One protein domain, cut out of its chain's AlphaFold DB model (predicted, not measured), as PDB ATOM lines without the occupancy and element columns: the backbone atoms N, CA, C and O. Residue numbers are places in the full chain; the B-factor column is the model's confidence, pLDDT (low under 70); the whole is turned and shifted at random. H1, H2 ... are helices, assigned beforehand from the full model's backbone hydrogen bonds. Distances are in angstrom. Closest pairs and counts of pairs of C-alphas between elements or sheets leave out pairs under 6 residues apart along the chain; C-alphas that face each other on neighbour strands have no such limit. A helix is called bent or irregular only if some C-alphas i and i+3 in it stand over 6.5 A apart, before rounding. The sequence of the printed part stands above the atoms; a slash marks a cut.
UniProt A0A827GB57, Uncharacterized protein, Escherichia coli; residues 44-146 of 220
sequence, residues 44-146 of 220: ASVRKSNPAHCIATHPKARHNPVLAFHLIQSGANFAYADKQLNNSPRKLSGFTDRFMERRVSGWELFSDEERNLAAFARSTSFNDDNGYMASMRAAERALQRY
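Overview. This is residues 44 to 146 of the 220 residues of an uncharacterized protein of Escherichia coli (UniProt A0A827GB57). Two lobes lie at the two ends of an elongated body and are bridged by the long helix H8: the larger lobe is a cluster of the short helices H2, H3, H4 and H5, and the smaller one holds H6 and H7, set nearly at right angles. H8 begins at H7, runs along the longest axis, packs on H4 and ends at H2, while H1 lies at the far end of the larger lobe. The printed part has 103 residues with eight named helices, H1 to H8 in order, and no named strand: all helix. It is compact, with a radius of gyration of the C-alphas of 14.6 A, yet only just elongated, spanning 49 by 25 by 19 A.

Arrangement. H1, residues 44 to 49, and H2, residues 51 to 57, touch only at the corner, and only just, with 3 pairs of C-alphas within 8 A; the closest are those of Arg 47 and His 53, 6.1 A apart. H3, residues 59 to 62, is followed by H4, residues 65 to 73, which touches H2 at a shallow tilt of 16 degrees, opposite ways; the closest C-alphas, of Ala 52 and Ile 72, are 5.5 A apart. H5, residues 78 to 87, forms a helical hairpin with H4, at 25 degrees, with the C-alphas of Leu 71 and Ala 81 closest at 6.3 A. H5 also touches H2, closest at the C-alphas of Pro 51 and Phe 78, 5.2 A apart. H5 and H3 only just touch, with 3 pairs of C-alphas within 8 A, closest at Lys 60 and Leu 85, 6.0 A. H6, residues 94 to 101, is apart from H5; H6 and H7, residues 112 to 125, are close but not clearly touching and about perpendicular at 85 degrees, with the C-alphas of Met 100 and Ala 119 closest at 6.8 A. H8, residues 132 to 146, touches H7 with residues 132 to 133 alone, at a steep tilt of 69.7 degrees, only just short of about perpendicular; the C-alphas of Ser 123 and Tyr 132 are closest at 6.1 A. H8 touches H4 with 14 pairs of C-alphas within 8 A, at a steep tilt of 43 degrees, the same way; the closest are those of Val 66 and Ala 139, 5.4 A apart. With residues 143 to 146 alone H8 touches H2, closest at the C-alphas of His 53 and Tyr 146, 5.3 A. The helix packing is mostly crossed, the lines of touching helices more often steep than shallow to each other, but only just: 2 of 6 pairs are at a shallow tilt. In H1, H2, H4, H5, H6 and H7 every O i to N i+4 pair is within hydrogen-bond range, in H8 9 of 11; H3 is too short for such a pair.

Along the chain. H1 begins at C-alpha 44, (107.454, 35.718, 31.477). H3 is neither bent nor irregular, but only just: C-alphas 59 and 62 are 6.2 A apart. H4 measures 12.2 A from first to last C-alpha, H5 14.2 A and H7 20.0 A. H8, 22.2 A, runs from C-alpha 132 at (75.258, 37.717, 18.904) to C-alpha 146 at (95.440, 42.331, 26.845).

Size, cuts and confidence. The two C-alphas farthest apart, of Ser 45 and Ser 105, are 50.2 A apart. The printed part has no cut and no long link. The mean pLDDT of the printed part is 95.5, that of H1 is 83, and no printed residue is under 70.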
ATOM      1  N   ALA A  44     108.099  36.966  31.073       76.56
ATOM      2  CA  ALA A  44     107.454  35.718  31.477       76.56
ATOM      3  C   ALA A  44     106.843  35.822  32.887       76.56
ATOM      4  O   ALA A  44     105.731  35.341  33.113       76.56
ATOM      5  N   SER A  45     107.534  36.490  33.815       80.81
ATOM      6  CA  SER A  45     107.025  36.769  35.161       80.81
ATOM      7  C   SER A  45     105.829  37.729  35.133       80.81
ATOM      8  O   SER A  45     104.785  37.426  35.711       80.81
ATOM      9  N   VAL A  46     105.923  38.827  34.372       83.31
ATOM     10  CA  VAL A  46     104.839  39.806  34.179       83.31
ATOM     11  C   VAL A  46     103.595  39.147  33.589       83.31
ATOM     12  O   VAL A  46     102.485  39.450  34.008       83.31
ATOM     13  N   ARG A  47     103.742  38.205  32.652       86.00
ATOM     14  CA  ARG A  47     102.596  37.467  32.101       86.00
ATOM     15  C   ARG A  47     101.880  36.623  33.138       86.00
ATOM     16  O   ARG A  47     100.658  36.648  33.183       86.00
ATOM     17  N   LYS A  48     102.627  35.905  33.975       85.31
ATOM     18  CA  LYS A  48     102.051  35.063  35.032       85.31
ATOM     19  C   LYS A  48     101.383  35.890  36.132       85.31
ATOM     20  O   LYS A  48     100.428  35.420  36.740       85.31
ATOM     21  N   SER A  49     101.884  37.098  36.389       87.81
ATOM     22  CA  SER A  49     101.362  37.979  37.434       87.81
ATOM     23  C   SER A  49     100.280  38.945  36.953       87.81
ATOM     24  O   SER A  49      99.508  39.419  37.782       87.81
ATOM     25  N   ASN A  50     100.174  39.223  35.649       93.56
ATOM     26  CA  ASN A  50      99.166  40.122  35.092       93.56
ATOM     27  C   ASN A  50      97.811  39.401  34.926       93.56
ATOM     28  O   ASN A  50      97.659  38.582  34.013       93.56
ATOM     29  N   PRO A  51      96.784  39.740  35.731       93.62
ATOM     30  CA  PRO A  51      95.498  39.051  35.678       93.62
ATOM     31  C   PRO A  51      94.794  39.213  34.331       93.62
ATOM     32  O   PRO A  51      94.188  38.263  33.846       93.62
ATOM     33  N   ALA A  52      94.899  40.384  33.694       96.12
ATOM     34  CA  ALA A  52      94.251  40.637  32.410       96.12
ATOM     35  C   ALA A  52      94.840  39.759  31.299       96.12
ATOM     36  O   ALA A  52      94.090  39.222  30.484       96.12
ATOM     37  N   HIS A  53      96.163  39.556  31.311       95.75
ATOM     38  CA  HIS A  53      96.816  38.612  30.410       95.75
ATOM     39  C   HIS A  53      96.319  37.187  30.653       95.75
ATOM     40  O   HIS A  53      95.836  36.552  29.718       95.75
ATOM     41  N   CYS A  54      96.363  36.720  31.906       95.50
ATOM     42  CA  CYS A  54      95.935  35.371  32.272       95.50
ATOM     43  C   CYS A  54      94.478  35.097  31.870       95.50
ATOM     44  O   CYS A  54      94.190  34.049  31.292       95.50
ATOM     45  N   ILE A  55      93.570  36.052  32.110       96.56
ATOM     46  CA  ILE A  55      92.160  35.957  31.711       96.56
ATOM     47  C   ILE A  55      92.032  35.921  30.184       96.56
ATOM     48  O   ILE A  55      91.326  35.065  29.654       96.56
ATOM     49  N   ALA A  56      92.726  36.804  29.461       96.44
ATOM     50  CA  ALA A  56      92.655  36.863  28.001       96.44
ATOM     51  C   ALA A  56      93.209  35.598  27.322       96.44
ATOM     52  O   ALA A  56      92.691  35.179  26.286       96.44
ATOM     53  N   THR A  57      94.233  34.967  27.903       95.31
ATOM     54  CA  THR A  57      94.816  33.714  27.394       95.31
ATOM     55  C   THR A  57      94.126  32.452  27.910       95.31
ATOM     56  O   THR A  57      94.490  31.351  27.496       95.31
ATOM     57  N   HIS A  58      93.144  32.578  28.805       95.94
ATOM     58  CA  HIS A  58      92.471  31.434  29.403       95.94
ATOM     59  C   HIS A  58      91.738  30.598  28.332       95.94
ATOM     60  O   HIS A  58      90.989  31.165  27.530       95.94
ATOM     61  N   PRO A  59      91.853  29.253  28.314       94.06
ATOM     62  CA  PRO A  59      91.232  28.423  27.276       94.06
ATOM     63  C   PRO A  59      89.717  28.631  27.142       94.06
ATOM     64  O   PRO A  59      89.181  28.683  26.036       94.06
ATOM     65  N   LYS A  60      89.014  28.823  28.269       95.06
ATOM     66  CA  LYS A  60      87.562  29.076  28.278       95.06
ATOM     67  C   LYS A  60      87.174  30.496  27.860       95.06
ATOM     68  O   LYS A  60      86.033  30.701  27.456       95.06
ATOM     69  N   ALA A  61      88.101  31.460  27.873       94.69
ATOM     70  CA  ALA A  61      87.813  32.826  27.434       94.69
ATOM     71  C   ALA A  61      87.439  32.883  25.945       94.69
ATOM     72  O   ALA A  61      86.566  33.658  25.574       94.69
ATOM     73  N   ARG A  62      87.997  32.001  25.103       90.19
ATOM     74  CA  ARG A  62      87.590  31.877  23.689       90.19
ATOM     75  C   ARG A  62      86.137  31.434  23.521       90.19
ATOM     76  O   ARG A  62      85.466  31.854  22.586       90.19
ATOM     77  N   HIS A  63      85.639  30.599  24.431       92.69
ATOM     78  CA  HIS A  63      84.255  30.123  24.399       92.69
ATOM     79  C   HIS A  63      83.269  31.115  25.021       92.69
ATOM     80  O   HIS A  63      82.072  31.020  24.747       92.69
ATOM     81  N   ASN A  64      83.751  32.055  25.837       96.31
ATOM     82  CA  ASN A  64      82.944  33.079  26.493       96.31
ATOM     83  C   ASN A  64      83.653  34.451  26.482       96.31
ATOM     84  O   ASN A  64      83.988  34.991  27.544       96.31
ATOM     85  N   PRO A  65      83.910  35.027  25.290       97.44
ATOM     86  CA  PRO A  65      84.773  36.200  25.163       97.44
ATOM     87  C   PRO A  65      84.141  37.456  25.764       97.44
ATOM     88  O   PRO A  65      84.847  38.295  26.318       97.44
ATOM     89  N   VAL A  66      82.810  37.568  25.724       97.56
ATOM     90  CA  VAL A  66      82.073  38.682  26.339       97.56
ATOM     91  C   VAL A  66      82.222  38.661  27.864       97.56
ATOM     92  O   VAL A  66      82.485  39.706  28.460       97.56
ATOM     93  N   LEU A  67      82.107  37.488  28.503       97.62
ATOM     94  CA  LEU A  67      82.332  37.365  29.947       97.62
ATOM     95  C   LEU A  67      83.787  37.663  30.307       97.62
ATOM     96  O   LEU A  67      84.031  38.448  31.217       97.62
ATOM     97  N   ALA A  68      84.743  37.072  29.587       98.00
ATOM     98  CA  ALA A  68      86.165  37.292  29.832       98.00
ATOM     99  C   ALA A  68      86.534  38.778  29.733       98.00
ATOM    100  O   ALA A  68      87.189  39.318  30.622       98.00
ATOM    101  N   PHE A  69      86.052  39.462  28.693       97.62
ATOM    102  CA  PHE A  69      86.288  40.890  28.518       97.62
ATOM    103  C   PHE A  69      85.680  41.707  29.664       97.62
ATOM    104  O   PHE A  69      86.346  42.577  30.222       97.62
ATOM    105  N   HIS A  70      84.455  41.378  30.083       97.00
ATOM    106  CA  HIS A  70      83.813  42.032  31.220       97.00
ATOM    107  C   HIS A  70      84.580  41.819  32.535       97.00
ATOM    108  O   HIS A  70      84.697  42.752  33.322       97.00
ATOM    109  N   LEU A  71      85.123  40.621  32.778       97.75
ATOM    110  CA  LEU A  71      85.930  40.320  33.969       97.75
ATOM    111  C   LEU A  71      87.213  41.162  34.016       97.75
ATOM    112  O   LEU A  71      87.585  41.664  35.077       97.75
ATOM    113  N   ILE A  72      87.857  41.366  32.862       97.25
ATOM    114  CA  ILE A  72      89.017  42.259  32.744       97.25
ATOM    115  C   ILE A  72      88.604  43.708  33.021       97.25
ATOM    116  O   ILE A  72      89.258  44.387  33.810       97.25
ATOM    117  N   GLN A  73      87.506  44.176  32.420       96.44
ATOM    118  CA  GLN A  73      87.006  45.538  32.637       96.44
ATOM    119  C   GLN A  73      86.612  45.804  34.093       96.44
ATOM    120  O   GLN A  73      86.825  46.908  34.585       96.44
ATOM    121  N   SER A  74      86.078  44.802  34.796       95.69
ATOM    122  CA  SER A  74      85.743  44.911  36.217       95.69
ATOM    123  C   SER A  74      86.958  44.813  37.148       95.69
ATOM    124  O   SER A  74      86.782  44.857  38.360       95.69
ATOM    125  N   GLY A  75      88.174  44.629  36.618       95.12
ATOM    126  CA  GLY A  75      89.384  44.466  37.427       95.12
ATOM    127  C   GLY A  75      89.381  43.187  38.270       95.12
ATOM    128  O   GLY A  75      89.931  43.171  39.370       95.12
ATOM    129  N   ALA A  76      88.731  42.119  37.792       94.56
ATOM    130  CA  ALA A  76      88.662  40.863  38.526       94.56
ATOM    131  C   ALA A  76      90.049  40.217  38.665       94.56
ATOM    132  O   ALA A  76      90.853  40.213  37.730       94.56
ATOM    133  N   ASN A  77      90.312  39.607  39.822       95.50
ATOM    134  CA  ASN A  77      91.489  38.758  39.975       95.50
ATOM    135  C   ASN A  77      91.332  37.451  39.172       95.50
ATOM    136  O   ASN A  77      90.218  37.021  38.855       95.50
ATOM    137  N   PHE A  78      92.458  36.803  38.860       95.50
ATOM    138  CA  PHE A  78      92.462  35.606  38.017       95.50
ATOM    139  C   PHE A  78      91.710  34.425  38.649       95.50
ATOM    140  O   PHE A  78      90.963  33.759  37.947       95.50
ATOM    141  N   ALA A  79      91.836  34.192  39.960       95.69
ATOM    142  CA  ALA A  79      91.175  33.065  40.630       95.69
ATOM    143  C   ALA A  79      89.640  33.158  40.568       95.69
ATOM    144  O   ALA A  79      88.946  32.174  40.314       95.69
ATOM    145  N   TYR A  80      89.094  34.360  40.758       96.50
ATOM    146  CA  TYR A  80      87.670  34.610  40.588       96.50
ATOM    147  C   TYR A  80      87.253  34.442  39.126       96.50
ATOM    148  O   TYR A  80      86.256  33.776  38.844       96.50
ATOM    149  N   ALA A  81      88.020  35.013  38.194       96.38
ATOM    150  CA  ALA A  81      87.730  34.914  36.771       96.38
ATOM    151  C   ALA A  81      87.770  33.464  36.260       96.38
ATOM    152  O   ALA A  81      86.895  33.082  35.491       96.38
ATOM    153  N   ASP A  82      88.716  32.648  36.724       96.62
ATOM    154  CA  ASP A  82      88.810  31.216  36.424       96.62
ATOM    155  C   ASP A  82      87.544  30.473  36.873       96.62
ATOM    156  O   ASP A  82      86.899  29.781  36.081       96.62
ATOM    157  N   LYS A  83      87.092  30.711  38.111       97.06
ATOM    158  CA  LYS A  83      85.837  30.133  38.606       97.06
ATOM    159  C   LYS A  83      84.637  30.551  37.753       97.06
ATOM    160  O   LYS A  83      83.800  29.704  37.445       97.06
ATOM    161  N   GLN A  84      84.532  31.825  37.377       96.50
ATOM    162  CA  GLN A  84      83.426  32.301  36.538       96.50
ATOM    163  C   GLN A  84      83.492  31.697  35.130       96.50
ATOM    164  O   GLN A  84      82.509  31.160  34.638       96.50
ATOM    165  N   LEU A  85      84.658  31.698  34.485       96.12
ATOM    166  CA  LEU A  85      84.812  31.178  33.124       96.12
ATOM    167  C   LEU A  85      84.570  29.667  33.012       96.12
ATOM    168  O   LEU A  85      84.197  29.204  31.936       96.12
ATOM    169  N   ASN A  86      84.782  28.906  34.089       95.44
ATOM    170  CA  ASN A  86      84.520  27.466  34.108       95.44
ATOM    171  C   ASN A  86      83.063  27.106  34.427       95.44
ATOM    172  O   ASN A  86      82.600  26.067  33.965       95.44
ATOM    173  N   ASN A  87      82.350  27.934  35.198       94.00
ATOM    174  CA  ASN A  87      81.020  27.583  35.715       94.00
ATOM    175  C   ASN A  87      79.875  28.402  35.109       94.00
ATOM    176  O   ASN A  87      78.721  28.000  35.222       94.00
ATOM    177  N   SER A  88      80.161  29.557  34.508       91.81
ATOM    178  CA  SER A  88      79.123  30.429  33.967       91.81
ATOM    179  C   SER A  88      78.757  30.055  32.531       91.81
ATOM    180  O   SER A  88      79.655  29.803  31.714       91.81
ATOM    181  N   PRO A  89      77.460  30.115  32.178       92.00
ATOM    182  CA  PRO A  89      77.030  30.021  30.791       92.00
ATOM    183  C   PRO A  89      77.600  31.181  29.970       92.00
ATOM    184  O   PRO A  89      78.127  32.179  30.490       92.00
ATOM    185  N   ARG A  90      77.524  31.055  28.644       94.25
ATOM    186  CA  ARG A  90      78.054  32.090  27.755       94.25
ATOM    187  C   ARG A  90      77.281  33.400  27.956       94.25
ATOM    188  O   ARG A  90      76.059  33.442  27.847       94.25
ATOM    189  N   LYS A  91      77.999  34.494  28.216       95.69
ATOM    190  CA  LYS A  91      77.386  35.797  28.497       95.69
ATOM    191  C   LYS A  91      76.978  36.494  27.203       95.69
ATOM    192  O   LYS A  91      77.779  36.597  26.275       95.69
ATOM    193  N   LEU A  92      75.749  37.001  27.151       97.25
ATOM    194  CA  LEU A  92      75.277  37.834  26.047       97.25
ATOM    195  C   LEU A  92      75.807  39.265  26.160       97.25
ATOM    196  O   LEU A  92      76.069  39.778  27.249       97.25
ATOM    197  N   SER A  93      75.945  39.932  25.013       97.50
ATOM    198  CA  SER A  93      76.176  41.374  25.001       97.50
ATOM    199  C   SER A  93      74.902  42.118  25.399       97.50
ATOM    200  O   SER A  93      73.799  41.667  25.097       97.50
ATOM    201  N   GLY A  94      75.038  43.303  26.000       97.12
ATOM    202  CA  GLY A  94      73.869  44.118  26.346       97.12
ATOM    203  C   GLY A  94      73.050  44.562  25.126       97.12
ATOM    204  O   GLY A  94      71.864  44.836  25.256       97.12
ATOM    205  N   PHE A  95      73.653  44.633  23.932       97.69
ATOM    206  CA  PHE A  95      72.900  44.863  22.696       97.69
ATOM    207  C   PHE A  95      72.018  43.659  22.358       97.69
ATOM    208  O   PHE A  95      70.818  43.828  22.171       97.69
ATOM    209  N   THR A  96      72.610  42.463  22.325       98.00
ATOM    210  CA  THR A  96      71.905  41.215  22.010       98.00
ATOM    211  C   THR A  96      70.786  40.945  23.003       98.00
ATOM    212  O   THR A  96      69.679  40.627  22.587       98.00
ATOM    213  N   ASP A  97      71.050  41.135  24.294       97.44
ATOM    214  CA  ASP A  97      70.067  40.917  25.353       97.44
ATOM    215  C   ASP A  97      68.843  41.834  25.177       97.44
ATOM    216  O   ASP A  97      67.726  41.353  25.003       97.44
ATOM    217  N   ARG A  98      69.060  43.151  25.026       97.88
ATOM    218  CA  ARG A  98      67.978  44.122  24.759       97.88
ATOM    219  C   ARG A  98      67.256  43.884  23.434       97.88
ATOM    220  O   ARG A  98      66.086  44.238  23.291       97.88
ATOM    221  N   PHE A  99      67.956  43.378  22.422       98.12
ATOM    222  CA  PHE A  99      67.350  43.069  21.132       98.12
ATOM    223  C   PHE A  99      66.380  41.890  21.261       98.12
ATOM    224  O   PHE A  99      65.267  41.949  20.734       98.12
ATOM    225  N   MET A 100      66.805  40.835  21.957       97.94
ATOM    226  CA  MET A 100      66.009  39.630  22.171       97.94
ATOM    227  C   MET A 100      64.821  39.902  23.093       97.94
ATOM    228  O   MET A 100      63.710  39.513  22.744       97.94
ATOM    229  N   GLU A 101      65.019  40.663  24.171       97.50
ATOM    230  CA  GLU A 101      63.969  41.078  25.115       97.50
ATOM    231  C   GLU A 101      62.771  41.746  24.421       97.50
ATOM    232  O   GLU A 101      61.620  41.498  24.757       97.50
ATOM    233  N   ARG A 102      63.014  42.552  23.379       96.94
ATOM    234  CA  ARG A 102      61.941  43.227  22.626       96.94
ATOM    235  C   ARG A 102      61.181  42.322  21.657       96.94
ATOM    236  O   ARG A 102      60.154  42.742  21.131       96.94
ATOM    237  N   ARG A 103      61.716  41.143  21.325       95.06
ATOM    238  CA  ARG A 103      61.184  40.272  20.259       95.06
ATOM    239  C   ARG A 103      60.707  38.917  20.753       95.06
ATOM    240  O   ARG A 103      59.885  38.300  20.083       95.06
ATOM    241  N   VAL A 104      61.247  38.438  21.866       94.69
ATOM    242  CA  VAL A 104      60.909  37.145  22.452       94.69
ATOM    243  C   VAL A 104      60.088  37.398  23.706       94.69
ATOM    244  O   VAL A 104      60.579  37.955  24.680       94.69
ATOM    245  N   SER A 105      58.821  36.993  23.675       94.44
ATOM    246  CA  SER A 105      57.942  37.050  24.842       94.44
ATOM    247  C   SER A 105      58.454  36.132  25.952       94.44
ATOM    248  O   SER A 105      58.781  34.977  25.671       94.44
ATOM    249  N   GLY A 106      58.466  36.612  27.197       94.31
ATOM    250  CA  GLY A 106      58.934  35.831  28.343       94.31
ATOM    251  C   GLY A 106      60.456  35.699  28.423       94.31
ATOM    252  O   GLY A 106      60.949  34.808  29.112       94.31
ATOM    253  N   TRP A 107      61.211  36.553  27.719       96.69
ATOM    254  CA  TRP A 107      62.679  36.560  27.730       96.69
ATOM    255  C   TRP A 107      63.261  36.620  29.147       96.69
ATOM    256  O   TRP A 107      64.241  35.949  29.471       96.69
ATOM    257  N   GLU A 108      62.619  37.395  30.013       94.12
ATOM    258  CA  GLU A 108      62.963  37.566  31.417       94.12
ATOM    259  C   GLU A 108      62.882  36.262  32.226       94.12
ATOM    260  O   GLU A 108      63.622  36.112  33.196       94.12
ATOM    261  N   LEU A 109      62.050  35.308  31.799       96.50
ATOM    262  CA  LEU A 109      61.854  34.017  32.464       96.50
ATOM    263  C   LEU A 109      62.892  32.970  32.048       96.50
ATOM    264  O   LEU A 109      63.032  31.955  32.726       96.50
ATOM    265  N   PHE A 110      63.606  33.197  30.944       96.44
ATOM    266  CA  PHE A 110      64.624  32.268  30.464       96.44
ATOM    267  C   PHE A 110      65.850  32.329  31.373       96.44
ATOM    268  O   PHE A 110      66.302  33.414  31.757       96.44
ATOM    269  N   SER A 111      66.428  31.164  31.658       96.56
ATOM    270  CA  SER A 111      67.759  31.058  32.250       96.56
ATOM    271  C   SER A 111      68.830  31.622  31.311       96.56
ATOM    272  O   SER A 111      68.630  31.730  30.100       96.56
ATOM    273  N   ASP A 112      70.004  31.951  31.848       94.81
ATOM    274  CA  ASP A 112      71.110  32.493  31.051       94.81
ATOM    275  C   ASP A 112      71.527  31.561  29.894       94.81
ATOM    276  O   ASP A 112      71.875  32.036  28.811       94.81
ATOM    277  N   GLU A 113      71.458  30.241  30.096       95.62
ATOM    278  CA  GLU A 113      71.763  29.253  29.055       95.62
ATOM    279  C   GLU A 113      70.676  29.226  27.971       95.62
ATOM    280  O   GLU A 113      70.988  29.274  26.781       95.62
ATOM    281  N   GLU A 114      69.396  29.240  28.354       96.88
ATOM    282  CA  GLU A 114      68.275  29.305  27.403       96.88
ATOM    283  C   GLU A 114      68.300  30.602  26.591       96.88
ATOM    284  O   GLU A 114      68.123  30.575  25.370       96.88
ATOM    285  N   ARG A 115      68.598  31.736  27.238       96.88
ATOM    286  CA  ARG A 115      68.828  33.012  26.549       96.88
ATOM    287  C   ARG A 115      69.972  32.887  25.555       96.88
ATOM    288  O   ARG A 115      69.859  33.355  24.420       96.88
ATOM    289  N   ASN A 116      71.068  32.234  25.938       96.25
ATOM    290  CA  ASN A 116      72.192  32.043  25.035       96.25
ATOM    291  C   ASN A 116      71.813  31.220  23.799       96.25
ATOM    292  O   ASN A 116      72.076  31.654  22.675       96.25
ATOM    293  N   LEU A 117      71.153  30.078  24.006       96.69
ATOM    294  CA  LEU A 117      70.709  29.181  22.942       96.69
ATOM    295  C   LEU A 117      69.718  29.870  21.997       96.69
ATOM    296  O   LEU A 117      69.889  29.809  20.779       96.69
ATOM    297  N   ALA A 118      68.730  30.585  22.538       96.88
ATOM    298  CA  ALA A 118      67.745  31.315  21.746       96.88
ATOM    299  C   ALA A 118      68.385  32.451  20.928       96.88
ATOM    300  O   ALA A 118      68.081  32.622  19.744       96.88
ATOM    301  N   ALA A 119      69.305  33.215  21.526       97.75
ATOM    302  CA  ALA A 119      70.023  34.273  20.820       97.75
ATOM    303  C   ALA A 119      70.938  33.714  19.720       97.75
ATOM    304  O   ALA A 119      70.982  34.267  18.618       97.75
ATOM    305  N   PHE A 120      71.626  32.601  19.984       97.38
ATOM    306  CA  PHE A 120      72.436  31.907  18.988       97.38
ATOM    307  C   PHE A 120      71.580  31.394  17.822       97.38
ATOM    308  O   PHE A 120      71.886  31.693  16.670       97.38
ATOM    309  N   ALA A 121      70.478  30.693  18.105       97.38
ATOM    310  CA  ALA A 121      69.579  30.149  17.085       97.38
ATOM    311  C   ALA A 121      68.973  31.244  16.192       97.38
ATOM    312  O   ALA A 121      68.813  31.071  14.982       97.38
ATOM    313  N   ARG A 122      68.665  32.410  16.772       96.94
ATOM    314  CA  ARG A 122      68.232  33.565  15.985       96.94
ATOM    315  C   ARG A 122      69.353  34.076  15.085       96.94
ATOM    316  O   ARG A 122      69.117  34.297  13.902       96.94
ATOM    317  N   SER A 123      70.549  34.260  15.636       97.62
ATOM    318  CA  SER A 123      71.702  34.770  14.892       97.62
ATOM    319  C   SER A 123      72.005  33.918  13.658       97.62
ATOM    320  O   SER A 123      72.195  34.453  12.566       97.62
ATOM    321  N   THR A 124      71.958  32.591  13.797       97.31
ATOM    322  CA  THR A 124      72.164  31.674  12.670       97.31
ATOM    323  C   THR A 124      71.040  31.742  11.635       97.31
ATOM    324  O   THR A 124      71.310  31.620  10.444       97.31
ATOM    325  N   SER A 125      69.799  31.983  12.062       97.00
ATOM    326  CA  SER A 125      68.630  32.021  11.172       97.00
ATOM    327  C   SER A 125      68.437  33.370  10.462       97.00
ATOM    328  O   SER A 125      67.903  33.412   9.358       97.00
ATOM    329  N   PHE A 126      68.866  34.477  11.077       96.00
ATOM    330  CA  PHE A 126      68.590  35.848  10.623       96.00
ATOM    331  C   PHE A 126      69.862  36.669  10.388       96.00
ATOM    332  O   PHE A 126      69.872  37.879  10.610       96.00
ATOM    333  N   ASN A 127      70.933  36.013   9.932       96.56
ATOM    334  CA  ASN A 127      72.196  36.658   9.555       96.56
ATOM    335  C   ASN A 127      72.743  37.612  10.639       96.56
ATOM    336  O   ASN A 127      73.181  38.723  10.352       96.56
ATOM    337  N   ASP A 128      72.683  37.170  11.895       97.75
ATOM    338  CA  ASP A 128      73.160  37.904  13.068       97.75
ATOM    339  C   ASP A 128      72.523  39.290  13.293       97.75
ATOM    340  O   ASP A 128      73.174  40.205  13.799       97.75
ATOM    341  N   ASP A 129      71.235  39.460  12.970       97.25
ATOM    342  CA  ASP A 129      70.498  40.714  13.212       97.25
ATOM    343  C   ASP A 129      70.510  41.174  14.684       97.25
ATOM    344  O   ASP A 129      70.489  42.371  14.978       97.25
ATOM    345  N   ASN A 130      70.596  40.219  15.612       97.56
ATOM    346  CA  ASN A 130      70.692  40.443  17.051       97.56
ATOM    347  C   ASN A 130      72.131  40.683  17.548       97.56
ATOM    348  O   ASN A 130      72.350  40.875  18.750       97.56
ATOM    349  N   GLY A 131      73.124  40.669  16.655       97.88
ATOM    350  CA  GLY A 131      74.526  40.959  16.950       97.88
ATOM    351  C   GLY A 131      75.209  39.967  17.896       97.88
ATOM    352  O   GLY A 131      76.233  40.310  18.497       97.88
ATOM    353  N   TYR A 132      74.660  38.762  18.073       98.06
ATOM    354  CA  TYR A 132      75.258  37.717  18.904       98.06
ATOM    355  C   TYR A 132      76.681  37.383  18.425       98.06
ATOM    356  O   TYR A 132      77.634  37.537  19.187       98.06
ATOM    357  N   MET A 133      76.866  37.004  17.156       97.50
ATOM    358  CA  MET A 133      78.176  36.635  16.600       97.50
ATOM    359  C   MET A 133      79.111  37.837  16.517       97.50
ATOM    360  O   MET A 133      80.299  37.732  16.836       97.50
ATOM    361  N   ALA A 134      78.583  38.989  16.107       97.94
ATOM    362  CA  ALA A 134      79.319  40.238  16.015       97.94
ATOM    363  C   ALA A 134      79.910  40.632  17.372       97.94
ATOM    364  O   ALA A 134      81.095  40.964  17.444       97.94
ATOM    365  N   SER A 135      79.128  40.531  18.449       97.31
ATOM    366  CA  SER A 135      79.599  40.851  19.797       97.31
ATOM    367  C   SER A 135      80.658  39.871  20.305       97.31
ATOM    368  O   SER A 135      81.652  40.313  20.880       97.31
ATOM    369  N   MET A 136      80.521  38.569  20.021       97.00
ATOM    370  CA  MET A 136      81.537  37.569  20.378       97.00
ATOM    371  C   MET A 136      82.868  37.854  19.676       97.00
ATOM    372  O   MET A 136      83.909  37.914  20.327       97.00
ATOM    373  N   ARG A 137      82.834  38.120  18.363       97.06
ATOM    374  CA  ARG A 137      84.028  38.466  17.571       97.06
ATOM    375  C   ARG A 137      84.646  39.791  18.010       97.06
ATOM    376  O   ARG A 137      85.865  39.931  18.031       97.06
ATOM    377  N   ALA A 138      83.821  40.786  18.330       97.50
ATOM    378  CA  ALA A 138      84.299  42.073  18.825       97.50
ATOM    379  C   ALA A 138      85.001  41.919  20.182       97.50
ATOM    380  O   ALA A 138      86.098  42.446  20.357       97.50
ATOM    381  N   ALA A 139      84.408  41.153  21.102       97.69
ATOM    382  CA  ALA A 139      85.008  40.850  22.394       97.69
ATOM    383  C   ALA A 139      86.314  40.057  22.238       97.69
ATOM    384  O   ALA A 139      87.311  40.404  22.860       97.69
ATOM    385  N   GLU A 140      86.360  39.066  21.346       96.81
ATOM    386  CA  GLU A 140      87.579  38.302  21.061       96.81
ATOM    387  C   GLU A 140      88.721  39.198  20.553       96.81
ATOM    388  O   GLU A 140      89.835  39.141  21.071       96.81
ATOM    389  N   ARG A 141      88.444  40.100  19.602       96.94
ATOM    390  CA  ARG A 141      89.438  41.090  19.144       96.94
ATOM    391  C   ARG A 141      89.866  42.044  20.257       96.94
ATOM    392  O   ARG A 141      91.020  42.460  20.300       96.94
ATOM    393  N   ALA A 142      88.954  42.413  21.153       96.50
ATOM    394  CA  ALA A 142      89.284  43.270  22.283       96.50
ATOM    395  C   ALA A 142      90.195  42.552  23.295       96.50
ATOM    396  O   ALA A 142      91.137  43.164  23.793       96.50
ATOM    397  N   LEU A 143      89.979  41.253  23.536       96.81
ATOM    398  CA  LEU A 143      90.830  40.433  24.406       96.81
ATOM    399  C   LEU A 143      92.282  40.376  23.923       96.81
ATOM    400  O   LEU A 143      93.192  40.418  24.746       96.81
ATOM    401  N   GLN A 144      92.512  40.360  22.606       95.50
ATOM    402  CA  GLN A 144      93.865  40.350  22.030       95.50
ATOM    403  C   GLN A 144      94.722  41.535  22.496       95.50
ATOM    404  O   GLN A 144      95.936  41.401  22.593       95.50
ATOM    405  N   ARG A 145      94.109  42.671  22.857       95.12
ATOM    406  CA  ARG A 145      94.825  43.855  23.365       95.12
ATOM    407  C   ARG A 145      95.434  43.648  24.753       95.12
ATOM    408  O   ARG A 145      96.362  44.361  25.111       95.12
ATOM    409  N   TYR A 146      94.919  42.691  25.523       94.56
ATOM    410  CA  TYR A 146      95.440  42.331  26.845       94.56
ATOM    411  C   TYR A 146      96.450  41.179  26.780       94.56
ATOM    412  O   TYR A 146      97.078  40.833  27.783       94.56
TER     413      TYR A 146